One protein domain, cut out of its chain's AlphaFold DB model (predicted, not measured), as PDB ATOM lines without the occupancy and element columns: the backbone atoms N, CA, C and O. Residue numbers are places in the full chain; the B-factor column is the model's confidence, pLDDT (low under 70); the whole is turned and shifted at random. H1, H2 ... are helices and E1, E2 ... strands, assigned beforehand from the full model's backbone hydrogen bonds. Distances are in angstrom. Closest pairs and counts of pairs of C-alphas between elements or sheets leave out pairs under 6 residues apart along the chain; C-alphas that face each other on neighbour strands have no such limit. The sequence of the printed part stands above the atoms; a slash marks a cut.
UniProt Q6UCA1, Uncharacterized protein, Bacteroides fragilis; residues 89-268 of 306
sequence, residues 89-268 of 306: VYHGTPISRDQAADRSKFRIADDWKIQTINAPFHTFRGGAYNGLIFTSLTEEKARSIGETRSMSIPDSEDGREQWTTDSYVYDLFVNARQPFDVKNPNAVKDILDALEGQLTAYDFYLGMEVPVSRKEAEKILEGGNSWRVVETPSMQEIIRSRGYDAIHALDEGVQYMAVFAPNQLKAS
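This is residues 89 to 268 of the 306 residues of an uncharacterized protein of Bacteroides fragilis (UniProt Q6UCA1). Two small sheets stand partly face to face with their strands crossed, a loose sandwich of E2 E8 E7 E4 against E1 E3 E9, and helix H2 packs along E1. The short helices H3, H4, H5 and H6 gather with the small hairpin E5 and E6 in a lobe at one end of the long axis, while H1 lies at the other end, where residues 108 to 113 stick out. The 180 printed residues have six named helices and nine named strands, in the order E1 H1 E2 H2 E3 E4 H3 E5 E6 H4 H5 H6 E7 E8 E9, and the class is mixed, helices and strands. The sheet E2 E8 E7 E4 is mixed, and the sheets E1 E3 E9 and E5 E6 are antiparallel. The whole is compact by its radius of gyration of the C-alphas, 18.4 A, yet elongated in outline, spanning 66 by 36 by 25 A.

E1, residues 89 to 94, is 16.7 A long and begins with C-alpha 89 at (185.572, 206.449, 198.444). H1 is residues 97 to 103 and E2 residues 133 to 136. H2, residues 139 to 150, is 16.2 A long, and E3, residues 167 to 174, is 20.5 A long. E4 is residues 179 to 181. H3, residues 185 to 193, begins at (170.178, 189.667, 189.689). E5, residues 200 to 202, and E6, residues 209 to 211, are followed by H4, residues 214 to 222, H5, residues 227 to 230, and H6, residues 233 to 241. E7, residues 246 to 251, is 15.5 A long, and E8, residues 254 to 259, is 16.5 A long. E9, residues 265 to 267, ends with C-alpha 267 at (191.087, 207.140, 206.224).

In the sheet E2 E8 E7 E4, E2 and E8 are antiparallel, with N 135 and O 257 2.7 A apart. E7 and E8 form a hairpin, with N 247 and O 258 2.8 A apart. E7 and E4 are parallel, with N 180 and O 246 2.8 A apart. The sheet E1 E3 E9 forms a sandwich with it, two sheets face to face, the strands of the one at 75 degrees to those of the other. E1 and E3 are antiparallel, with N 93 and O 168 2.8 A apart; E3 and E9 are antiparallel, with N 173 and O 266 2.8 A apart. H2 and the sheet E1 E3 E9 make two layers, a helix on one face of a sheet; its height over the sheet is 5.3 A, and it runs along E1 at 15 degrees on the local plane. The closest C-alphas of H2 and E1 are those of Gly 146 and Gly 92, 4.2 A apart. H1 only grazes this sheet, with its residues 99 to 103. H5 is on the sheet E2 E8 E7 E4 at a height of 8.8 A, while H3, H4 and H6 only graze it. H3 and H6 only just touch, with 3 pairs of C-alphas within 8 A, the closest being Ile 191 and Ile 238 at 6.4 A. H4 and H5 touch, the closest C-alphas being those of Ala 217 and Val 229, 6.6 A apart. E5 and E6 form a hairpin, with N 201 and O 210 2.9 A apart. Every O i to N i+4 pair is within hydrogen-bond range in H1, H2, H3, H4 and H6, and H5 is too short for such a pair.

The two C-alphas farthest apart, those of Asp 110 and Glu 196, are 67.0 A apart. The printed part has no cut. The long links are H1 to E2, with 29 residues, and H2 to E3, with 16. Mean pLDDT of the printed part is 84.4, and residues 102 to 120 and 125 to 131 are under 70.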
ATOM      1  N   VAL A  89     186.978 206.037 198.386       94.38
ATOM      2  CA  VAL A  89     185.572 206.449 198.444       94.38
ATOM      3  C   VAL A  89     185.400 207.613 199.413       94.38
ATOM      4  O   VAL A  89     186.323 207.964 200.149       94.38
ATOM      5  N   TYR A  90     184.213 208.213 199.427       92.50
ATOM      6  CA  TYR A  90     183.979 209.484 200.097       92.50
ATOM      7  C   TYR A  90     182.806 209.430 201.067       92.50
ATOM      8  O   TYR A  90     181.733 208.947 200.722       92.50
ATOM      9  N   HIS A  91     182.967 209.980 202.264       90.06
ATOM     10  CA  HIS A  91     181.881 210.120 203.232       90.06
ATOM     11  C   HIS A  91     181.650 211.591 203.572       90.06
ATOM     12  O   HIS A  91     182.570 212.283 204.005       90.06
ATOM     13  N   GLY A  92     180.418 212.061 203.383       88.19
ATOM     14  CA  GLY A  92     179.998 213.403 203.769       88.19
ATOM     15  C   GLY A  92     179.564 213.436 205.223       88.19
ATOM     16  O   GLY A  92     178.559 212.841 205.592       88.19
ATOM     17  N   THR A  93     180.307 214.162 206.039       84.94
ATOM     18  CA  THR A  93     179.988 214.418 207.435       84.94
ATOM     19  C   THR A  93     179.349 215.805 207.544       84.94
ATOM     20  O   THR A  93     179.992 216.793 207.167       84.94
ATOM     21  N   PRO A  94     178.104 215.908 208.043       85.12
ATOM     22  CA  PRO A  94     177.490 217.193 208.312       85.12
ATOM     23  C   PRO A  94     178.263 217.878 209.432       85.12
ATOM     24  O   PRO A  94     178.720 217.222 210.368       85.12
ATOM     25  N   ILE A  95     178.425 219.187 209.332       81.88
ATOM     26  CA  ILE A  95     179.098 219.977 210.360       81.88
ATOM     27  C   ILE A  95     178.138 221.030 210.877       81.88
ATOM     28  O   ILE A  95     177.290 221.493 210.131       81.88
ATOM     29  N   SER A  96     178.251 221.393 212.147       84.31
ATOM     30  CA  SER A  96     177.461 222.483 212.713       84.31
ATOM     31  C   SER A  96     178.068 223.846 212.368       84.31
ATOM     32  O   SER A  96     179.241 223.938 211.987       84.31
ATOM     33  N   ARG A  97     177.296 224.925 212.526       84.44
ATOM     34  CA  ARG A  97     177.774 226.305 212.328       84.44
ATOM     35  C   ARG A  97     179.068 226.601 213.099       84.44
ATOM     36  O   ARG A  97     179.995 227.178 212.531       84.44
ATOM     37  N   ASP A  98     179.161 226.163 214.352       80.50
ATOM     38  CA  ASP A  98     180.356 226.358 215.183       80.50
ATOM     39  C   ASP A  98     181.574 225.610 214.613       80.50
ATOM     40  O   ASP A  98     182.669 226.165 214.499       80.50
ATOM     41  N   GLN A  99     181.374 224.369 214.158       78.38
ATOM     42  CA  GLN A  99     182.426 223.571 213.524       78.38
ATOM     43  C   GLN A  99     182.888 224.179 212.191       78.38
ATOM     44  O   GLN A  99     184.084 224.169 211.891       78.38
ATOM     45  N   ALA A 100     181.962 224.726 211.400       78.06
ATOM     46  CA  ALA A 100     182.269 225.422 210.153       78.06
ATOM     47  C   ALA A 100     183.069 226.715 210.402       78.06
ATOM     48  O   ALA A 100     184.065 226.968 209.720       78.06
ATOM     49  N   ALA A 101     182.697 227.496 211.421       73.50
ATOM     50  CA  ALA A 101     183.435 228.693 211.818       73.50
ATOM     51  C   ALA A 101     184.859 228.350 212.271       73.50
ATOM     52  O   ALA A 101     185.825 229.000 211.867       73.50
ATOM     53  N   ASP A 102     185.016 227.290 213.059       64.38
ATOM     54  CA  ASP A 102     186.327 226.868 213.521       64.38
ATOM     55  C   ASP A 102     187.190 226.322 212.362       64.38
ATOM     56  O   ASP A 102     188.392 226.602 212.312       64.38
ATOM     57  N   ARG A 103     186.600 225.610 211.384       60.44
ATOM     58  CA  ARG A 103     187.292 225.085 210.183       60.44
ATOM     59  C   ARG A 103     188.059 226.173 209.415       60.44
ATOM     60  O   ARG A 103     189.032 225.862 208.733       60.44
ATOM     61  N   SER A 104     187.638 227.434 209.538       46.81
ATOM     62  CA  SER A 104     188.203 228.591 208.834       46.81
ATOM     63  C   SER A 104     189.402 229.270 209.530       46.81
ATOM     64  O   SER A 104     190.029 230.152 208.940       46.81
ATOM     65  N   LYS A 105     189.776 228.873 210.759       48.78
ATOM     66  CA  LYS A 105     190.858 229.520 211.529       48.78
ATOM     67  C   LYS A 105     192.259 229.129 211.028       48.78
ATOM     68  O   LYS A 105     192.945 228.299 211.616       48.78
ATOM     69  N   PHE A 106     192.721 229.798 209.973       42.25
ATOM     70  CA  PHE A 106     194.142 229.909 209.627       42.25
ATOM     71  C   PHE A 106     194.808 231.001 210.478       42.25
ATOM     72  O   PHE A 106     194.356 232.145 210.479       42.25
ATOM     73  N   ARG A 107     195.931 230.697 211.145       34.84
ATOM     74  CA  ARG A 107     196.864 231.738 211.604       34.84
ATOM     75  C   ARG A 107     198.293 231.382 211.212       34.84
ATOM     76  O   ARG A 107     198.892 230.480 211.787       34.84
ATOM     77  N   ILE A 108     198.821 232.125 210.242       44.38
ATOM     78  CA  ILE A 108     200.258 232.256 209.998       44.38
ATOM     79  C   ILE A 108     200.645 233.654 210.492       44.38
ATOM     80  O   ILE A 108     200.464 234.650 209.801       44.38
ATOM     81  N   ALA A 109     201.109 233.711 211.733       39.09
ATOM     82  CA  ALA A 109     202.175 234.608 212.167       39.09
ATOM     83  C   ALA A 109     203.281 233.689 212.717       39.09
ATOM     84  O   ALA A 109     202.999 232.507 212.906       39.09
ATOM     85  N   ASP A 110     204.503 234.196 212.891       43.00
ATOM     86  CA  ASP A 110     205.796 233.482 213.017       43.00
ATOM     87  C   ASP A 110     205.932 232.368 214.096       43.00
ATOM     88  O   ASP A 110     207.020 231.856 214.348       43.00
ATOM     89  N   ASP A 111     204.833 231.925 214.693       41.31
ATOM     90  CA  ASP A 111     204.650 230.791 215.584       41.31
ATOM     91  C   ASP A 111     203.583 229.815 215.027       41.31
ATOM     92  O   ASP A 111     202.411 229.828 215.406       41.31
ATOM     93  N   TRP A 112     203.990 228.943 214.096       42.56
ATOM     94  CA  TRP A 112     203.123 227.995 213.380       42.56
ATOM     95  C   TRP A 112     202.203 227.180 214.313       42.56
ATOM     96  O   TRP A 112     202.635 226.226 214.964       42.56
ATOM     97  N   LYS A 113     200.897 227.480 214.305       38.41
ATOM     98  CA  LYS A 113     199.845 226.584 214.812       38.41
ATOM     99  C   LYS A 113     198.931 226.158 213.667       38.41
ATOM    100  O   LYS A 113     197.995 226.864 213.307       38.41
ATOM    101  N   ILE A 114     199.173 224.960 213.135       40.91
ATOM    102  CA  ILE A 114     198.234 224.272 212.243       40.91
ATOM    103  C   ILE A 114     197.094 223.723 213.113       40.91
ATOM    104  O   ILE A 114     197.238 222.683 213.755       40.91
ATOM    105  N   GLN A 115     195.957 224.417 213.166       40.22
ATOM    106  CA  GLN A 115     194.724 223.838 213.701       40.22
ATOM    107  C   GLN A 115     193.955 223.153 212.566       40.22
ATOM    108  O   GLN A 115     193.053 223.722 211.964       40.22
ATOM    109  N   THR A 116     194.312 221.902 212.265       45.41
ATOM    110  CA  THR A 116     193.442 221.009 211.484       45.41
ATOM    111  C   THR A 116     192.234 220.645 212.333       45.41
ATOM    112  O   THR A 116     192.341 219.859 213.284       45.41
ATOM    113  N   ILE A 117     191.080 221.204 211.994       46.47
ATOM    114  CA  ILE A 117     189.816 220.780 212.584       46.47
ATOM    115  C   ILE A 117     189.353 219.565 211.810       46.47
ATOM    116  O   ILE A 117     188.799 219.664 210.721       46.47
ATOM    117  N   ASN A 118     189.653 218.402 212.372       55.03
ATOM    118  CA  ASN A 118     189.082 217.152 211.903       55.03
ATOM    119  C   ASN A 118     187.645 217.123 212.429       55.03
ATOM    120  O   ASN A 118     187.451 216.914 213.631       55.03
ATOM    121  N   ALA A 119     186.665 217.409 211.568       59.72
ATOM    122  CA  ALA A 119     185.249 217.284 211.913       59.72
ATOM    123  C   ALA A 119     184.981 215.869 212.464       59.72
ATOM    124  O   ALA A 119     185.533 214.916 211.941       59.72
ATOM    125  N   PRO A 120     184.206 215.643 213.523       67.81
ATOM    126  CA  PRO A 120     183.960 214.276 213.993       67.81
ATOM    127  C   PRO A 120     183.288 213.428 212.897       67.81
ATOM    128  O   PRO A 120     182.348 213.888 212.270       67.81
ATOM    129  N   PHE A 121     183.750 212.197 212.658       76.81
ATOM    130  CA  PHE A 121     183.101 211.300 211.694       76.81
ATOM    131  C   PHE A 121     181.692 210.938 212.189       76.81
ATOM    132  O   PHE A 121     181.543 210.397 213.291       76.81
ATOM    133  N   HIS A 122     180.660 211.200 211.385       74.62
ATOM    134  CA  HIS A 122     179.265 211.004 211.784       74.62
ATOM    135  C   HIS A 122     178.582 209.864 211.026       74.62
ATOM    136  O   HIS A 122     178.501 209.858 209.808       74.62
ATOM    137  N   THR A 123     177.993 208.919 211.762       74.25
ATOM    138  CA  THR A 123     176.966 208.029 211.199       74.25
ATOM    139  C   THR A 123     175.653 208.791 211.065       74.25
ATOM    140  O   THR A 123     175.240 209.443 212.032       74.25
ATOM    141  N   PHE A 124     174.957 208.658 209.938       73.12
ATOM    142  CA  PHE A 124     173.613 209.211 209.804       73.12
ATOM    143  C   PHE A 124     172.637 208.494 210.749       73.12
ATOM    144  O   PHE A 124     172.687 207.275 210.921       73.12
ATOM    145  N   ARG A 125     171.773 209.271 211.409       63.50
ATOM    146  CA  ARG A 125     170.704 208.775 212.283       63.50
ATOM    147  C   ARG A 125     169.372 209.207 211.670       63.50
ATOM    148  O   ARG A 125     169.115 210.405 211.602       63.50
ATOM    149  N   GLY A 126     168.547 208.258 211.227       62.81
ATOM    150  CA  GLY A 126     167.250 208.537 210.603       62.81
ATOM    151  C   GLY A 126     167.300 209.061 209.156       62.81
ATOM    152  O   GLY A 126     168.341 209.485 208.643       62.81
ATOM    153  N   GLY A 127     166.137 209.056 208.498       64.19
ATOM    154  CA  GLY A 127     165.982 209.420 207.082       64.19
ATOM    155  C   GLY A 127     166.645 208.409 206.139       64.19
ATOM    156  O   GLY A 127     166.832 207.253 206.511       64.19
ATOM    157  N   ALA A 128     167.038 208.839 204.933       62.50
ATOM    158  CA  ALA A 128     167.865 208.010 204.043       62.50
ATOM    159  C   ALA A 128     169.135 207.535 204.784       62.50
ATOM    160  O   ALA A 128     169.664 208.302 205.595       62.50
ATOM    161  N   TYR A 129     169.631 206.317 204.541       66.50
ATOM    162  CA  TYR A 129     170.839 205.777 205.194       66.50
ATOM    163  C   TYR A 129     170.708 205.447 206.686       66.50
ATOM    164  O   TYR A 129     171.709 205.417 207.405       66.50
ATOM    165  N   ASN A 130     169.486 205.196 207.173       65.19
ATOM    166  CA  ASN A 130     169.198 204.969 208.590       65.19
ATOM    167  C   ASN A 130     170.027 203.810 209.191       65.19
ATOM    168  O   ASN A 130     169.721 202.637 208.995       65.19
ATOM    169  N   GLY A 131     171.076 204.143 209.952       61.03
ATOM    170  CA  GLY A 131     171.916 203.172 210.665       61.03
ATOM    171  C   GLY A 131     173.095 202.598 209.869       61.03
ATOM    172  O   GLY A 131     173.961 201.963 210.471       61.03
ATOM    173  N   LEU A 132     173.185 202.863 208.562       75.75
ATOM    174  CA  LEU A 132     174.306 202.438 207.719       75.75
ATOM    175  C   LEU A 132     175.396 203.508 207.643       75.75
ATOM    176  O   LEU A 132     175.132 204.711 207.679       75.75
ATOM    177  N   ILE A 133     176.650 203.072 207.499       80.69
ATOM    178  CA  ILE A 133     177.765 203.988 207.251       80.69
ATOM    179  C   ILE A 133     178.004 204.056 205.747       80.69
ATOM    180  O   ILE A 133     178.695 203.217 205.169       80.69
ATOM    181  N   PHE A 134     177.382 205.051 205.124       86.81
ATOM    182  CA  PHE A 134     177.443 205.306 203.690       86.81
ATOM    183  C   PHE A 134     178.793 205.886 203.249       86.81
ATOM    184  O   PHE A 134     179.359 206.757 203.914       86.81
ATOM    185  N   THR A 135     179.247 205.484 202.065       91.62
ATOM    186  CA  THR A 135     180.347 206.093 201.315       91.62
ATOM    187  C   THR A 135     179.996 206.169 199.826       91.62
ATOM    188  O   THR A 135     179.607 205.175 199.224       91.62
ATOM    189  N   SER A 136     180.136 207.339 199.213       93.69
ATOM    190  CA  SER A 136     179.942 207.570 197.780       93.69
ATOM    191  C   SER A 136     181.214 207.260 196.996       93.69
ATOM    192  O   SER A 136     182.322 207.497 197.479       93.69
ATOM    193  N   LEU A 137     181.073 206.831 195.742       92.69
ATOM    194  CA  LEU A 137     182.207 206.730 194.816       92.69
ATOM    195  C   LEU A 137     182.654 208.099 194.261       92.69
ATOM    196  O   LEU A 137     183.706 208.190 193.633       92.69
ATOM    197  N   THR A 138     181.894 209.172 194.507       92.62
ATOM    198  CA  THR A 138     182.248 210.545 194.107       92.62
ATOM    199  C   THR A 138     182.260 211.510 195.292       92.62
ATOM    200  O   THR A 138     181.373 211.484 196.153       92.62
ATOM    201  N   GLU A 139     183.259 212.400 195.311       90.94
ATOM    202  CA  GLU A 139     183.413 213.433 196.347       90.94
ATOM    203  C   GLU A 139     182.225 214.406 196.347       90.94
ATOM    204  O   GLU A 139     181.725 214.775 197.406       90.94
ATOM    205  N   GLU A 140     181.734 214.776 195.161       92.62
ATOM    206  CA  GLU A 140     180.608 215.696 194.973       92.62
ATOM    207  C   GLU A 140     179.314 215.168 195.602       92.62
ATOM    208  O   GLU A 140     178.667 215.878 196.371       92.62
ATOM    209  N   LYS A 141     178.961 213.901 195.354       92.00
ATOM    210  CA  LYS A 141     177.748 213.312 195.933       92.00
ATOM    211  C   LYS A 141     177.877 213.144 197.445       92.00
ATOM    212  O   LYS A 141     176.931 213.449 198.166       92.00
ATOM    213  N   ALA A 142     179.047 212.731 197.944       91.94
ATOM    214  CA  ALA A 142     179.300 212.690 199.386       91.94
ATOM    215  C   ALA A 142     179.122 214.075 200.023       91.94
ATOM    216  O   ALA A 142     178.433 214.201 201.033       91.94
ATOM    217  N   ARG A 143     179.692 215.114 199.403       90.81
ATOM    218  CA  ARG A 143     179.563 216.505 199.841       90.81
ATOM    219  C   ARG A 143     178.106 216.946 199.885       90.81
ATOM    220  O   ARG A 143     177.656 217.361 200.944       90.81
ATOM    221  N   SER A 144     177.378 216.782 198.782       90.94
ATOM    222  CA  SER A 144     175.971 217.173 198.655       90.94
ATOM    223  C   SER A 144     175.085 216.515 199.719       90.94
ATOM    224  O   SER A 144     174.266 217.187 200.350       90.94
ATOM    225  N   ILE A 145     175.298 215.223 200.001       87.88
ATOM    226  CA  ILE A 145     174.590 214.523 201.081       87.88
ATOM    227  C   ILE A 145     174.942 215.147 202.435       87.88
ATOM    228  O   ILE A 145     174.048 215.438 203.229       87.88
ATOM    229  N   GLY A 146     176.231 215.379 202.699       88.50
ATOM    230  CA  GLY A 146     176.686 216.020 203.930       88.50
ATOM    231  C   GLY A 146     176.081 217.412 204.128       88.50
ATOM    232  O   GLY A 146     175.614 217.710 205.220       88.50
ATOM    233  N   GLU A 147     176.040 218.239 203.081       88.62
ATOM    234  CA  GLU A 147     175.517 219.614 203.122       88.62
ATOM    235  C   GLU A 147     174.009 219.607 203.382       88.62
ATOM    236  O   GLU A 147     173.531 220.275 204.296       88.62
ATOM    237  N   THR A 148     173.267 218.755 202.667       87.38
ATOM    238  CA  THR A 148     171.828 218.544 202.905       87.38
ATOM    239  C   THR A 148     171.547 218.160 204.360       87.38
ATOM    240  O   THR A 148     170.578 218.618 204.967       87.38
ATOM    241  N   ARG A 149     172.411 217.334 204.958       84.06
ATOM    242  CA  ARG A 149     172.270 216.914 206.357       84.06
ATOM    243  C   ARG A 149     172.687 217.992 207.349       84.06
ATOM    244  O   ARG A 149     172.053 218.087 208.396       84.06
ATOM    245  N   SER A 150     173.670 218.825 207.022       86.25
ATOM    246  CA  SER A 150     174.028 219.998 207.828       86.25
ATOM    247  C   SER A 150     172.853 220.965 207.975       86.25
ATOM    248  O   SER A 150     172.646 221.537 209.044       86.25
ATOM    249  N   MET A 151     172.013 221.072 206.942       84.25
ATOM    250  CA  MET A 151     170.797 221.883 206.990       84.25
ATOM    251  C   MET A 151     169.713 221.330 207.931       84.25
ATOM    252  O   MET A 151     168.746 222.020 208.226       84.25
ATOM    253  N   SER A 152     169.851 220.081 208.381       83.00
ATOM    254  CA  SER A 152     168.904 219.416 209.286       83.00
ATOM    255  C   SER A 152     169.416 219.339 210.729       83.00
ATOM    256  O   SER A 152     168.795 218.677 211.561       83.00
ATOM    257  N   ILE A 153     170.568 219.954 211.034       84.00
ATOM    258  CA  ILE A 153     171.110 219.982 212.395       84.00
ATOM    259  C   ILE A 153     170.218 220.894 213.251       84.00
ATOM    260  O   ILE A 153     170.028 222.054 212.880       84.00
ATOM    261  N   PRO A 154     169.676 220.400 214.379       85.69
ATOM    262  CA  PRO A 154     168.856 221.212 215.263       85.69
ATOM    263  C   PRO A 154     169.697 222.287 215.949       85.69
ATOM    264  O   PRO A 154     170.905 222.128 216.141       85.69
ATOM    265  N   ASP A 155     169.027 223.349 216.374       86.44
ATOM    266  CA  ASP A 155     169.626 224.406 217.181       86.44
ATOM    267  C   ASP A 155     170.284 223.841 218.451       86.44
ATOM    268  O   ASP A 155     169.902 222.783 218.969       86.44
ATOM    269  N   SER A 156     171.292 224.545 218.967       85.31
ATOM    270  CA  SER A 156     171.916 224.185 220.243       85.31
ATOM    271  C   SER A 156     170.951 224.374 221.418       85.31
ATOM    272  O   SER A 156     169.897 224.992 221.291       85.31
ATOM    273  N   GLU A 157     171.316 223.862 222.599       83.06
ATOM    274  CA  GLU A 157     170.478 223.929 223.811       83.06
ATOM    275  C   GLU A 157     170.095 225.363 224.222       83.06
ATOM    276  O   GLU A 157     169.064 225.575 224.856       83.06
ATOM    277  N   ASP A 158     170.905 226.356 223.847       87.56
ATOM    278  CA  ASP A 158     170.653 227.782 224.064       87.56
ATOM    279  C   ASP A 158     169.866 228.454 222.921       87.56
ATOM    280  O   ASP A 158     169.717 229.677 222.910       87.56
ATOM    281  N   GLY A 159     169.355 227.670 221.968       86.31
ATOM    282  CA  GLY A 159     168.544 228.130 220.843       86.31
ATOM    283  C   GLY A 159     169.336 228.815 219.730       86.31
ATOM    284  O   GLY A 159     168.749 229.566 218.952       86.31
ATOM    285  N   ARG A 160     170.663 228.623 219.645       86.69
ATOM    286  CA  ARG A 160     171.437 229.151 218.509       86.69
ATOM    287  C   ARG A 160     171.308 228.235 217.307       86.69
ATOM    288  O   ARG A 160     171.554 227.035 217.404       86.69
ATOM    289  N   GLU A 161     171.018 228.841 216.163       86.06
ATOM    290  CA  GLU A 161     170.910 228.138 214.891       86.06
ATOM    291  C   GLU A 161     172.237 227.473 214.495       86.06
ATOM    292  O   GLU A 161     173.250 228.142 214.264       86.06
ATOM    293  N   GLN A 162     172.215 226.145 214.376       85.56
ATOM    294  CA  GLN A 162     173.380 225.328 214.006       85.56
ATOM    295  C   GLN A 162     173.419 224.967 212.512       85.56
ATOM    296  O   GLN A 162     174.394 224.360 212.062       85.56
ATOM    297  N   TRP A 163     172.392 225.369 211.758       84.25
ATOM    298  CA  TRP A 163     172.269 225.194 210.312       84.25
ATOM    299  C   TRP A 163     173.493 225.724 209.550       84.25
ATOM    300  O   TRP A 163     174.015 226.808 209.832       84.25
ATOM    301  N   THR A 164     173.930 224.965 208.544       84.25
ATOM    302  CA  THR A 164     174.959 225.372 207.579       84.25
ATOM    303  C   THR A 164     174.781 224.639 206.246       84.25
ATOM    304  O   THR A 164     174.177 223.568 206.188       84.25
ATOM    305  N   THR A 165     175.300 225.234 205.171       84.56
ATOM    306  CA  THR A 165     175.403 224.626 203.833       84.56
ATOM    307  C   THR A 165     176.749 223.949 203.605       84.56
ATOM    308  O   THR A 165     177.023 223.525 202.491       84.56
ATOM    309  N   ASP A 166     177.616 223.900 204.616       82.38
ATOM    310  CA  ASP A 166     178.923 223.265 204.527       82.38
ATOM    311  C   ASP A 166     178.863 221.818 205.011       82.38
ATOM    312  O   ASP A 166     178.159 221.474 205.961       82.38
ATOM    313  N   SER A 167     179.693 220.975 204.408       83.19
ATOM    314  CA  SER A 167     180.005 219.649 204.925       83.19
ATOM    315  C   SER A 167     181.498 219.379 204.882       83.19
ATOM    316  O   SER A 167     182.276 220.043 204.185       83.19
ATOM    317  N   TYR A 168     181.911 218.393 205.667       82.00
ATOM    318  CA  TYR A 168     183.264 217.875 205.630       82.00
ATOM    319  C   TYR A 168     183.275 216.537 204.897       82.00
ATOM    320  O   TYR A 168     182.524 215.634 205.253       82.00
ATOM    321  N   VAL A 169     184.140 216.387 203.893       84.94
ATOM    322  CA  VAL A 169     184.234 215.145 203.118       84.94
ATOM    323  C   VAL A 169     185.482 214.371 203.511       84.94
ATOM    324  O   VAL A 169     186.600 214.867 203.395       84.94
ATOM    325  N   TYR A 170     185.265 213.141 203.956       83.38
ATOM    326  CA  TYR A 170     186.298 212.170 204.273       83.38
ATOM    327  C   TYR A 170     186.652 211.327 203.057       83.38
ATOM    328  O   TYR A 170     185.760 210.754 202.442       83.38
ATOM    329  N   ASP A 171     187.941 211.193 202.768       86.25
ATOM    330  CA  ASP A 171     188.512 210.226 201.836       86.25
ATOM    331  C   ASP A 171     188.866 208.928 202.576       86.25
ATOM    332  O   ASP A 171     189.594 208.931 203.573       86.25
ATOM    333  N   LEU A 172     188.340 207.800 202.112       89.75
ATOM    334  CA  LEU A 172     188.358 206.540 202.848       89.75
ATOM    335  C   LEU A 172     188.712 205.356 201.954       89.75
ATOM    336  O   LEU A 172     188.431 205.351 200.761       89.75
ATOM    337  N   PHE A 173     189.234 204.309 202.578       92.81
ATOM    338  CA  PHE A 173     189.213 202.949 202.060       92.81
ATOM    339  C   PHE A 173     188.122 202.142 202.768       92.81
ATOM    340  O   PHE A 173     187.866 202.338 203.963       92.81
ATOM    341  N   VAL A 174     187.522 201.199 202.038       94.88
ATOM    342  CA  VAL A 174     186.461 200.306 202.528       94.88
ATOM    343  C   VAL A 174     186.921 198.856 202.493       94.88
ATOM    344  O   VAL A 174     187.413 198.366 201.478       94.88
ATOM    345  N   ASN A 175     186.686 198.143 203.587       94.88
ATOM    346  CA  ASN A 175     186.848 196.701 203.672       94.88
ATOM    347  C   ASN A 175     185.491 195.994 203.564       94.88
ATOM    348  O   ASN A 175     184.779 195.849 204.560       94.88
ATOM    349  N   ALA A 176     185.153 195.567 202.348       96.62
ATOM    350  CA  ALA A 176     183.979 194.758 202.044       96.62
ATOM    351  C   ALA A 176     184.419 193.546 201.219       96.62
ATOM    352  O   ALA A 176     184.732 193.672 200.033       96.62
ATOM    353  N   ARG A 177     184.508 192.379 201.853       96.44
ATOM    354  CA  ARG A 177     184.965 191.133 201.218       96.44
ATOM    355  C   ARG A 177     183.857 190.456 200.425       96.44
ATOM    356  O   ARG A 177     184.146 189.822 199.411       96.44
ATOM    357  N   GLN A 178     182.614 190.612 200.869       96.62
ATOM    358  CA  GLN A 178     181.432 190.027 200.255       96.62
ATOM    359  C   GLN A 178     180.298 191.065 200.246       96.62
ATOM    360  O   GLN A 178     179.319 190.926 200.980       96.62
ATOM    361  N   PRO A 179     180.417 192.131 199.433       97.06
ATOM    362  CA  PRO A 179     179.350 193.110 199.312       97.06
ATOM    363  C   PRO A 179     178.140 192.508 198.589       97.06
ATOM    364  O   PRO A 179     178.285 191.791 197.597       97.06
ATOM    365  N   PHE A 180     176.943 192.828 199.068       97.81
ATOM    366  CA  PHE A 180     175.711 192.624 198.320       97.81
ATOM    367  C   PHE A 180     175.627 193.678 197.218       97.81
ATOM    368  O   PHE A 180     175.458 194.858 197.514       97.81
ATOM    369  N   ASP A 181     175.760 193.259 195.962       97.25
ATOM    370  CA  ASP A 181     175.637 194.142 194.801       97.25
ATOM    371  C   ASP A 181     174.237 194.033 194.201       97.25
ATOM    372  O   ASP A 181     173.834 192.974 193.709       97.25
ATOM    373  N   VAL A 182     173.507 195.149 194.202       96.62
ATOM    374  CA  VAL A 182     172.158 195.221 193.633       96.62
ATOM    375  C   VAL A 182     172.127 194.947 192.124       96.62
ATOM    376  O   VAL A 182     171.091 194.581 191.577       96.62
ATOM    377  N   LYS A 183     173.263 195.073 191.428       96.06
ATOM    378  CA  LYS A 183     173.378 194.734 190.004       96.06
ATOM    379  C   LYS A 183     173.536 193.238 189.748       96.06
ATOM    380  O   LYS A 183     173.509 192.829 188.590       96.06
ATOM    381  N   ASN A 184     173.692 192.416 190.786       97.12
ATOM    382  CA  ASN A 184     173.694 190.967 190.655       97.12
ATOM    383  C   ASN A 184     172.254 190.424 190.777       97.12
ATOM    384  O   ASN A 184     171.753 190.265 191.894       97.12
ATOM    385  N   PRO A 185     171.584 190.068 189.662       95.38
ATOM    386  CA  PRO A 185     170.178 189.667 189.689       95.38
ATOM    387  C   PRO A 185     169.945 188.372 190.472       95.38
ATOM    388  O   PRO A 185     168.879 188.190 191.057       95.38
ATOM    389  N   ASN A 186     170.937 187.477 190.527       97.06
ATOM    390  CA  ASN A 186     170.823 186.237 191.288       97.06
ATOM    391  C   ASN A 186     170.864 186.511 192.793       97.06
ATOM    392  O   ASN A 186     170.075 185.928 193.532       97.06
ATOM    393  N   ALA A 187     171.743 187.419 193.234       96.56
ATOM    394  CA  ALA A 187     171.806 187.837 194.632       96.56
ATOM    395  C   ALA A 187     170.519 188.559 195.045       96.56
ATOM    396  O   ALA A 187     169.943 188.233 196.076       96.56
ATOM    397  N   VAL A 188     170.032 189.492 194.218       96.88
ATOM    398  CA  VAL A 188     168.764 190.196 194.463       96.88
ATOM    399  C   VAL A 188     167.604 189.213 194.576       96.88
ATOM    400  O   VAL A 188     166.836 189.277 195.533       96.88
ATOM    401  N   LYS A 189     167.491 188.271 193.635       95.94
ATOM    402  CA  LYS A 189     166.432 187.264 193.656       95.94
ATOM    403  C   LYS A 189     166.491 186.397 194.914       95.94
ATOM    404  O   LYS A 189     165.460 186.225 195.552       95.94
ATOM    405  N   ASP A 190     167.669 185.887 195.272       96.12
ATOM    406  CA  ASP A 190     167.863 185.067 196.477       96.12
ATOM    407  C   ASP A 190     167.423 185.811 197.745       96.12
ATOM    408  O   ASP A 190     166.715 185.262 198.586       96.12
ATOM    409  N   ILE A 191     167.787 187.089 197.842       95.62
ATOM    410  CA  ILE A 191     167.436 187.957 198.963       95.62
ATOM    411  C   ILE A 191     165.924 188.235 199.021       95.62
ATOM    412  O   ILE A 191     165.332 188.157 200.097       95.62
ATOM    413  N   LEU A 192     165.276 188.505 197.883       95.44
ATOM    414  CA  LEU A 192     163.826 188.725 197.822       95.44
ATOM    415  C   LEU A 192     163.016 187.445 198.080       95.44
ATOM    416  O   LEU A 192     161.958 187.517 198.699       95.44
ATOM    417  N   ASP A 193     163.490 186.286 197.616       94.88
ATOM    418  CA  ASP A 193     162.843 184.983 197.841       94.88
ATOM    419  C   ASP A 193     162.935 184.538 199.309       94.88
ATOM    420  O   ASP A 193     162.071 183.811 199.792       94.88
ATOM    421  N   ALA A 194     163.973 184.980 200.022       93.94
ATOM    422  CA  ALA A 194     164.194 184.682 201.434       93.94
ATOM    423  C   ALA A 194     163.369 185.546 202.396       93.94
ATOM    424  O   ALA A 194     163.365 185.286 203.598       93.94
ATOM    425  N   LEU A 195     162.737 186.609 201.900       90.12
ATOM    426  CA  LEU A 195     162.019 187.550 202.742       90.12
ATOM    427  C   LEU A 195     160.613 187.015 203.045       90.12
ATOM    428  O   LEU A 195     159.747 186.955 202.177       90.12
ATOM    429  N   GLU A 196     160.391 186.640 204.303       82.69
ATOM    430  CA  GLU A 196     159.110 186.095 204.785       82.69
ATOM    431  C   GLU A 196     158.108 187.191 205.206       82.69
ATOM    432  O   GLU A 196     156.917 186.926 205.373       82.69
ATOM    433  N   GLY A 197     158.587 188.425 205.396       83.00
ATOM    434  CA  GLY A 197     157.802 189.569 205.866       83.00
ATOM    435  C   GLY A 197     157.174 190.423 204.759       83.00
ATOM    436  O   GLY A 197     157.182 190.095 203.575       83.00
ATOM    437  N   GLN A 198     156.627 191.575 205.150       89.94
ATOM    438  CA  GLN A 198     156.171 192.578 204.190       89.94
ATOM    439  C   GLN A 198     157.376 193.310 203.589       89.94
ATOM    440  O   GLN A 198     158.195 193.863 204.322       89.94
ATOM    441  N   LEU A 199     157.466 193.341 202.257       94.12
ATOM    442  CA  LEU A 199     158.442 194.182 201.567       94.12
ATOM    443  C   LEU A 199     158.109 195.652 201.786       94.12
ATOM    444  O   LEU A 199     156.964 196.087 201.625       94.12
ATOM    445  N   THR A 200     159.141 196.414 202.110       94.50
ATOM    446  CA  THR A 200     159.053 197.848 202.330       94.50
ATOM    447  C   THR A 200     160.103 198.576 201.508       94.50
ATOM    448  O   THR A 200     161.108 198.006 201.078       94.50
ATOM    449  N   ALA A 201     159.847 199.854 201.267       94.06
ATOM    450  CA  ALA A 201     160.818 200.784 200.724       94.06
ATOM    451  C   ALA A 201     160.654 202.132 201.423       94.06
ATOM    452  O   ALA A 201     159.546 202.507 201.806       94.06
ATOM    453  N   TYR A 202     161.728 202.901 201.543       91.12
ATOM    454  CA  TYR A 202     161.623 204.290 201.969       91.12
ATOM    455  C   TYR A 202     160.943 205.137 200.892       91.12
ATOM    456  O   TYR A 202     161.237 205.014 199.701       91.12
ATOM    457  N   ASP A 203     160.031 206.020 201.283       88.19
ATOM    458  CA  ASP A 203     159.574 207.116 200.437       88.19
ATOM    459  C   ASP A 203     160.751 208.043 200.111       88.19
ATOM    460  O   ASP A 203     161.585 208.334 200.969       88.19
ATOM    461  N   PHE A 204     160.823 208.500 198.863       81.88
ATOM    462  CA  PHE A 204     161.964 209.284 198.392       81.88
ATOM    463  C   PHE A 204     162.056 210.660 199.070       81.88
ATOM    464  O   PHE A 204     163.156 211.148 199.299       81.88
ATOM    465  N   TYR A 205     160.921 211.278 199.407       78.81
ATOM    466  CA  TYR A 205     160.886 212.648 199.922       78.81
ATOM    467  C   TYR A 205     160.922 212.697 201.444       78.81
ATOM    468  O   TYR A 205     161.649 213.495 202.029       78.81
ATOM    469  N   LEU A 206     160.118 211.855 202.087       77.25
ATOM    470  CA  LEU A 206     159.926 211.877 203.533       77.25
ATOM    471  C   LEU A 206     160.811 210.860 204.259       77.25
ATOM    472  O   LEU A 206     160.907 210.907 205.483       77.25
ATOM    473  N   GLY A 207     161.438 209.922 203.536       77.19
ATOM    474  CA  GLY A 207     162.239 208.855 204.140       77.19
ATOM    475  C   GLY A 207     161.424 207.924 205.042       77.19
ATOM    476  O   GLY A 207     161.991 207.246 205.895       77.19
ATOM    477  N   MET A 208     160.096 207.914 204.893       85.00
ATOM    478  CA  MET A 208     159.205 207.043 205.658       85.00
ATOM    479  C   MET A 208     159.169 205.661 205.028       85.00
ATOM    480  O   MET A 208     159.030 205.534 203.815       85.00
ATOM    481  N   GLU A 209     159.266 204.624 205.847       90.19
ATOM    482  CA  GLU A 209     159.146 203.251 205.375       90.19
ATOM    483  C   GLU A 209     157.690 202.948 205.004       90.19
ATOM    484  O   GLU A 209     156.786 203.093 205.828       90.19
ATOM    485  N   VAL A 210     157.458 202.551 203.752       92.50
ATOM    486  CA  VAL A 210     156.133 202.225 203.217       92.50
ATOM    487  C   VAL A 210     156.124 200.824 202.612       92.50
ATOM    488  O   VAL A 210     157.134 200.389 202.056       92.50
ATOM    489  N   PRO A 211     155.000 200.096 202.696       95.69
ATOM    490  CA  PRO A 211     154.888 198.787 202.076       95.69
ATOM    491  C   PRO A 211     154.882 198.892 200.550       95.69
ATOM    492  O   PRO A 211     154.266 199.797 199.986       95.69
ATOM    493  N   VAL A 212     155.526 197.938 199.883       96.31
ATOM    494  CA  VAL A 212     155.590 197.858 198.419       96.31
ATOM    495  C   VAL A 212     155.342 196.432 197.939       96.31
ATOM    496  O   VAL A 212     155.616 195.458 198.639       96.31
ATOM    497  N   SER A 213     154.824 196.289 196.722       95.69
ATOM    498  CA  SER A 213     154.761 194.982 196.067       95.69
ATOM    499  C   SER A 213     156.157 194.520 195.635       95.69
ATOM    500  O   SER A 213     157.050 195.330 195.383       95.69
ATOM    501  N   ARG A 214     156.338 193.207 195.451       94.88
ATOM    502  CA  ARG A 214     157.595 192.648 194.925       94.88
ATOM    503  C   ARG A 214     158.013 193.281 193.595       94.88
ATOM    504  O   ARG A 214     159.165 193.661 193.436       94.88
ATOM    505  N   LYS A 215     157.060 193.461 192.676       95.75
ATOM    506  CA  LYS A 215     157.301 194.081 191.365       95.75
ATOM    507  C   LYS A 215     157.799 195.526 191.489       95.75
ATOM    508  O   LYS A 215     158.626 195.969 190.698       95.75
ATOM    509  N   GLU A 216     157.277 196.281 192.454       96.31
ATOM    510  CA  GLU A 216     157.743 197.644 192.720       96.31
ATOM    511  C   GLU A 216     159.133 197.649 193.352       96.31
ATOM    512  O   GLU A 216     159.966 198.451 192.937       96.31
ATOM    513  N   ALA A 217     159.403 196.743 194.296       96.06
ATOM    514  CA  ALA A 217     160.726 196.590 194.893       96.06
ATOM    515  C   ALA A 217     161.785 196.255 193.831       96.06
ATOM    516  O   ALA A 217     162.802 196.937 193.759       96.06
ATOM    517  N   GLU A 218     161.514 195.286 192.950       96.19
ATOM    518  CA  GLU A 218     162.387 194.926 191.821       96.19
ATOM    519  C   GLU A 218     162.664 196.143 190.923       96.19
ATOM    520  O   GLU A 218     163.819 196.464 190.653       96.19
ATOM    521  N   LYS A 219     161.628 196.915 190.571       96.75
ATOM    522  CA  LYS A 219     161.786 198.153 189.789       96.75
ATOM    523  C   LYS A 219     162.649 199.207 190.498       96.75
ATOM    524  O   LYS A 219     163.384 199.941 189.838       96.75
ATOM    525  N   ILE A 220     162.530 199.341 191.821       96.44
ATOM    526  CA  ILE A 220     163.346 200.285 192.600       96.44
ATOM    527  C   ILE A 220     164.806 199.817 192.650       96.44
ATOM    528  O   ILE A 220     165.703 200.639 192.471       96.44
ATOM    529  N   LEU A 221     165.034 198.516 192.852       96.94
ATOM    530  CA  LEU A 221     166.360 197.896 192.907       96.94
ATOM    531  C   LEU A 221     167.106 197.997 191.566       96.94
ATOM    532  O   LEU A 221     168.301 198.277 191.555       96.94
ATOM    533  N   GLU A 222     166.400 197.843 190.445       96.06
ATOM    534  CA  GLU A 222     166.945 198.044 189.091       96.06
ATOM    535  C   GLU A 222     167.207 199.524 188.754       96.06
ATOM    536  O   GLU A 222     167.966 199.841 187.835       96.06
ATOM    537  N   GLY A 223     166.555 200.441 189.472       95.62
ATOM    538  CA  GLY A 223     166.622 201.876 189.233       95.62
ATOM    539  C   GLY A 223     167.827 202.574 189.871       95.62
ATOM    540  O   GLY A 223     168.692 201.982 190.511       95.62
ATOM    541  N   GLY A 224     167.860 203.902 189.735       94.88
ATOM    542  CA  GLY A 224     168.924 204.743 190.298       94.88
ATOM    543  C   GLY A 224     168.834 204.996 191.808       94.88
ATOM    544  O   GLY A 224     169.706 205.672 192.334       94.88
ATOM    545  N   ASN A 225     167.802 204.496 192.493       93.75
ATOM    546  CA  ASN A 225     167.518 204.778 193.910       93.75
ATOM    547  C   ASN A 225     167.298 203.485 194.702       93.75
ATOM    548  O   ASN A 225     166.353 203.370 195.487       93.75
ATOM    549  N   SER A 226     168.143 202.489 194.457       95.19
ATOM    550  CA  SER A 226     168.036 201.177 195.090       95.19
ATOM    551  C   SER A 226     168.249 201.218 196.604       95.19
ATOM    552  O   SER A 226     167.712 200.348 197.292       95.19
ATOM    553  N   TRP A 227     168.907 202.264 197.135       92.50
ATOM    554  CA  TRP A 227     169.010 202.529 198.581       92.50
ATOM    555  C   TRP A 227     167.659 202.458 199.299       92.50
ATOM    556  O   TRP A 227     167.566 201.962 200.418       92.50
ATOM    557  N   ARG A 228     166.578 202.875 198.627       92.94
ATOM    558  CA  ARG A 228     165.230 202.892 199.207       92.94
ATOM    559  C   ARG A 228     164.773 201.517 199.683       92.94
ATOM    560  O   ARG A 228     163.961 201.460 200.596       92.94
ATOM    561  N   VAL A 229     165.248 200.440 199.057       94.44
ATOM    562  CA  VAL A 229     164.894 199.057 199.411       94.44
ATOM    563  C   VAL A 229     166.014 198.390 200.201       94.44
ATOM    564  O   VAL A 229     165.748 197.810 201.244       94.44
ATOM    565  N   VAL A 230     167.272 198.476 199.746       93.75
ATOM    566  CA  VAL A 230     168.382 197.725 200.375       93.75
ATOM    567  C   VAL A 230     168.697 198.171 201.801       93.75
ATOM    568  O   VAL A 230     169.304 197.421 202.561       93.75
ATOM    569  N   GLU A 231     168.274 199.377 202.173       90.44
ATOM    570  CA  GLU A 231     168.535 199.951 203.489       90.44
ATOM    571  C   GLU A 231     167.371 199.810 204.462       90.44
ATOM    572  O   GLU A 231     167.497 200.251 205.605       90.44
ATOM    573  N   THR A 232     166.251 199.199 204.071       91.00
ATOM    574  CA  THR A 232     165.186 198.932 205.041       91.00
ATOM    575  C   THR A 232     165.658 197.902 206.073       91.00
ATOM    576  O   THR A 232     166.493 197.047 205.756       91.00
ATOM    577  N   PRO A 233     165.154 197.942 207.321       89.44
ATOM    578  CA  PRO A 233     165.591 197.013 208.362       89.44
ATOM    579  C   PRO A 233     165.397 195.546 207.965       89.44
ATOM    580  O   PRO A 233     166.306 194.737 208.143       89.44
ATOM    581  N   SER A 234     164.248 195.229 207.356       89.56
ATOM    582  CA  SER A 234     163.930 193.887 206.856       89.56
ATOM    583  C   SER A 234     164.916 193.434 205.783       89.56
ATOM    584  O   SER A 234     165.325 192.272 205.767       89.56
ATOM    585  N   MET A 235     165.356 194.349 204.913       92.44
ATOM    586  CA  MET A 235     166.298 193.997 203.866       92.44
ATOM    587  C   MET A 235     167.723 193.827 204.370       92.44
ATOM    588  O   MET A 235     168.385 192.845 204.025       92.44
ATOM    589  N   GLN A 236     168.170 194.717 205.253       92.25
ATOM    590  CA  GLN A 236     169.466 194.586 205.908       92.25
ATOM    591  C   GLN A 236     169.574 193.284 206.711       92.25
ATOM    592  O   GLN A 236     170.631 192.654 206.702       92.25
ATOM    593  N   GLU A 237     168.504 192.857 207.384       91.56
ATOM    594  CA  GLU A 237     168.483 191.605 208.147       91.56
ATOM    595  C   GLU A 237     168.784 190.390 207.259       91.56
ATOM    596  O   GLU A 237     169.678 189.599 207.573       91.56
ATOM    597  N   ILE A 238     168.111 190.279 206.113       94.81
ATOM    598  CA  ILE A 238     168.306 189.162 205.180       94.81
ATOM    599  C   ILE A 238     169.657 189.256 204.458       94.81
ATOM    600  O   ILE A 238     170.359 188.255 204.333       94.81
ATOM    601  N   ILE A 239     170.079 190.453 204.039       95.44
ATOM    602  CA  ILE A 239     171.411 190.665 203.444       95.44
ATOM    603  C   ILE A 239     172.500 190.165 204.405       95.44
ATOM    604  O   ILE A 239     173.384 189.400 204.016       95.44
ATOM    605  N   ARG A 240     172.403 190.517 205.688       94.50
ATOM    606  CA  ARG A 240     173.359 190.066 206.706       94.50
ATOM    607  C   ARG A 240     173.257 188.567 206.973       94.50
ATOM    608  O   ARG A 240     174.290 187.919 207.132       94.50
ATOM    609  N   SER A 241     172.050 187.996 207.002       95.19
ATOM    610  CA  SER A 241     171.859 186.559 207.250       95.19
ATOM    611  C   SER A 241     172.425 185.679 206.129       95.19
ATOM    612  O   SER A 241     172.862 184.560 206.394       95.19
ATOM    613  N   ARG A 242     172.510 186.199 204.896       96.00
ATOM    614  CA  ARG A 242     173.189 185.546 203.759       96.00
ATOM    615  C   ARG A 242     174.709 185.746 203.729       96.00
ATOM    616  O   ARG A 242     175.367 185.284 202.799       96.00
ATOM    617  N   GLY A 243     175.278 186.381 204.752       96.06
ATOM    618  CA  GLY A 243     176.724 186.527 204.924       96.06
ATOM    619  C   GLY A 243     177.342 187.711 204.183       96.06
ATOM    620  O   GLY A 243     178.565 187.829 204.169       96.06
ATOM    621  N   TYR A 244     176.537 188.597 203.591       97.56
ATOM    622  CA  TYR A 244     177.065 189.822 203.000       97.56
ATOM    623  C   TYR A 244     177.546 190.786 204.092       97.56
ATOM    624  O   TYR A 244     176.882 190.981 205.115       97.56
ATOM    625  N   ASP A 245     178.703 191.413 203.873       95.94
ATOM    626  CA  ASP A 245     179.366 192.285 204.851       95.94
ATOM    627  C   ASP A 245     179.273 193.781 204.514       95.94
ATOM    628  O   ASP A 245     179.680 194.626 205.314       95.94
ATOM    629  N   ALA A 246     178.702 194.120 203.362       96.31
ATOM    630  CA  ALA A 246     178.422 195.483 202.931       96.31
ATOM    631  C   ALA A 246     177.304 195.492 201.880       96.31
ATOM    632  O   ALA A 246     176.901 194.442 201.379       96.31
ATOM    633  N   ILE A 247     176.841 196.682 201.514       96.25
ATOM    634  CA  ILE A 247     175.855 196.921 200.458       96.25
ATOM    635  C   ILE A 247     176.498 197.802 199.388       96.25
ATOM    636  O   ILE A 247     177.094 198.828 199.710       96.25
ATOM    637  N   HIS A 248     176.354 197.414 198.125       96.81
ATOM    638  CA  HIS A 248     176.706 198.196 196.944       96.81
ATOM    639  C   HIS A 248     175.428 198.488 196.156       96.81
ATOM    640  O   HIS A 248     174.778 197.582 195.629       96.81
ATOM    641  N   ALA A 249     175.038 199.760 196.120       95.69
ATOM    642  CA  ALA A 249     173.770 200.194 195.545       95.69
ATOM    643  C   ALA A 249     173.881 201.598 194.927       95.69
ATOM    644  O   ALA A 249     174.986 202.111 194.722       95.69
ATOM    645  N   LEU A 250     172.742 202.188 194.549       94.62
ATOM    646  CA  LEU A 250     172.658 203.488 193.886       94.62
ATOM    647  C   LEU A 250     171.792 204.480 194.667       94.62
ATOM    648  O   LEU A 250     170.728 204.113 195.171       94.62
ATOM    649  N   ASP A 251     172.235 205.736 194.676       91.00
ATOM    650  CA  ASP A 251     171.479 206.919 195.083       91.00
ATOM    651  C   ASP A 251     171.553 208.006 194.018       91.00
ATOM    652  O   ASP A 251     172.630 208.496 193.674       91.00
ATOM    653  N   GLU A 252     170.392 208.349 193.469       91.56
ATOM    654  CA  GLU A 252     170.224 209.255 192.337       91.56
ATOM    655  C   GLU A 252     171.135 208.888 191.150       91.56
ATOM    656  O   GLU A 252     171.692 209.737 190.461       91.56
ATOM    657  N   GLY A 253     171.308 207.583 190.918       93.00
ATOM    658  CA  GLY A 253     172.166 207.030 189.867       93.00
ATOM    659  C   GLY A 253     173.660 206.991 190.212       93.00
ATOM    660  O   GLY A 253     174.439 206.415 189.449       93.00
ATOM    661  N   VAL A 254     174.071 207.535 191.360       93.75
ATOM    662  CA  VAL A 254     175.454 207.479 191.844       93.75
ATOM    663  C   VAL A 254     175.649 206.229 192.688       93.75
ATOM    664  O   VAL A 254     174.864 205.936 193.583       93.75
ATOM    665  N   GLN A 255     176.711 205.480 192.407       94.19
ATOM    666  CA  GLN A 255     177.038 204.291 193.184       94.19
ATOM    667  C   GLN A 255     177.559 204.655 194.572       94.19
ATOM    668  O   GLN A 255     178.328 205.609 194.734       94.19
ATOM    669  N   TYR A 256     177.217 203.823 195.547       94.19
ATOM    670  CA  TYR A 256     177.727 203.934 196.900       94.19
ATOM    671  C   TYR A 256     177.983 202.572 197.535       94.19
ATOM    672  O   TYR A 256     177.381 201.565 197.160       94.19
ATOM    673  N   MET A 257     178.864 202.575 198.528       95.06
ATOM    674  CA  MET A 257     179.103 201.466 199.437       95.06
ATOM    675  C   MET A 257     178.583 201.837 200.823       95.06
ATOM    676  O   MET A 257     178.992 202.854 201.381       95.06
ATOM    677  N   ALA A 258     177.730 201.008 201.409       93.00
ATOM    678  CA  ALA A 258     177.357 201.096 202.814       93.00
ATOM    679  C   ALA A 258     177.946 199.921 203.590       93.00
ATOM    680  O   ALA A 258     177.841 198.769 203.170       93.00
ATOM    681  N   VAL A 259     178.558 200.210 204.736       92.19
ATOM    682  CA  VAL A 259     179.106 199.189 205.635       92.19
ATOM    683  C   VAL A 259     178.332 199.135 206.940       92.19
ATOM    684  O   VAL A 259     177.748 200.128 207.387       92.19
ATOM    685  N   PHE A 260     178.361 197.967 207.574       89.56
ATOM    686  CA  PHE A 260     177.627 197.726 208.809       89.56
ATOM    687  C   PHE A 260     178.449 197.996 210.069       89.56
ATOM    688  O   PHE A 260     177.881 198.194 211.143       89.56
ATOM    689  N   ALA A 261     179.779 197.967 209.963       87.69
ATOM    690  CA  ALA A 261     180.675 198.156 211.090       87.69
ATOM    691  C   ALA A 261     181.700 199.277 210.817       87.69
ATOM    692  O   ALA A 261     182.353 199.287 209.773       87.69
ATOM    693  N   PRO A 262     181.921 200.208 211.766       83.75
ATOM    694  CA  PRO A 262     182.865 201.317 211.588       83.75
ATOM    695  C   PRO A 262     184.319 200.896 211.339       83.75
ATOM    696  O   PRO A 262     185.102 201.653 210.769       83.75
ATOM    697  N   ASN A 263     184.706 199.698 211.777       84.81
ATOM    698  CA  ASN A 263     186.044 199.149 211.554       84.81
ATOM    699  C   ASN A 263     186.274 198.677 210.106       84.81
ATOM    700  O   ASN A 263     187.417 198.388 209.747       84.81
ATOM    701  N   GLN A 264     185.230 198.643 209.273       91.50
ATOM    702  CA  GLN A 264     185.331 198.433 207.828       91.50
ATOM    703  C   GLN A 264     185.786 199.691 207.079       91.50
ATOM    704  O   GLN A 264     185.965 199.628 205.867       91.50
ATOM    705  N   LEU A 265     186.016 200.811 207.774       89.06
ATOM    706  CA  LEU A 265     186.506 202.054 207.185       89.06
ATOM    707  C   LEU A 265     187.854 202.468 207.775       89.06
ATOM    708  O   LEU A 265     188.104 202.363 208.987       89.06
ATOM    709  N   LYS A 266     188.718 202.989 206.903       84.75
ATOM    710  CA  LYS A 266     189.992 203.632 207.253       84.75
ATOM    711  C   LYS A 266     190.170 204.885 206.409       84.75
ATOM    712  O   LYS A 266     189.777 204.892 205.251       84.75
ATOM    713  N   ALA A 267     190.755 205.934 206.979       81.06
ATOM    714  CA  ALA A 267     191.087 207.140 206.224       81.06
ATOM    715  C   ALA A 267     192.130 206.831 205.139       81.06
ATOM    716  O   ALA A 267     193.055 206.054 205.384       81.06
ATOM    717  N   SER A 268     191.991 207.454 203.966       77.81
ATOM    718  CA  SER A 268     192.871 207.198 202.819       77.81
ATOM    719  C   SER A 268     194.143 208.052 202.816       77.81
ATOM    720  O   SER A 268     195.001 207.908 201.956       77.81
TER     721      SER A 268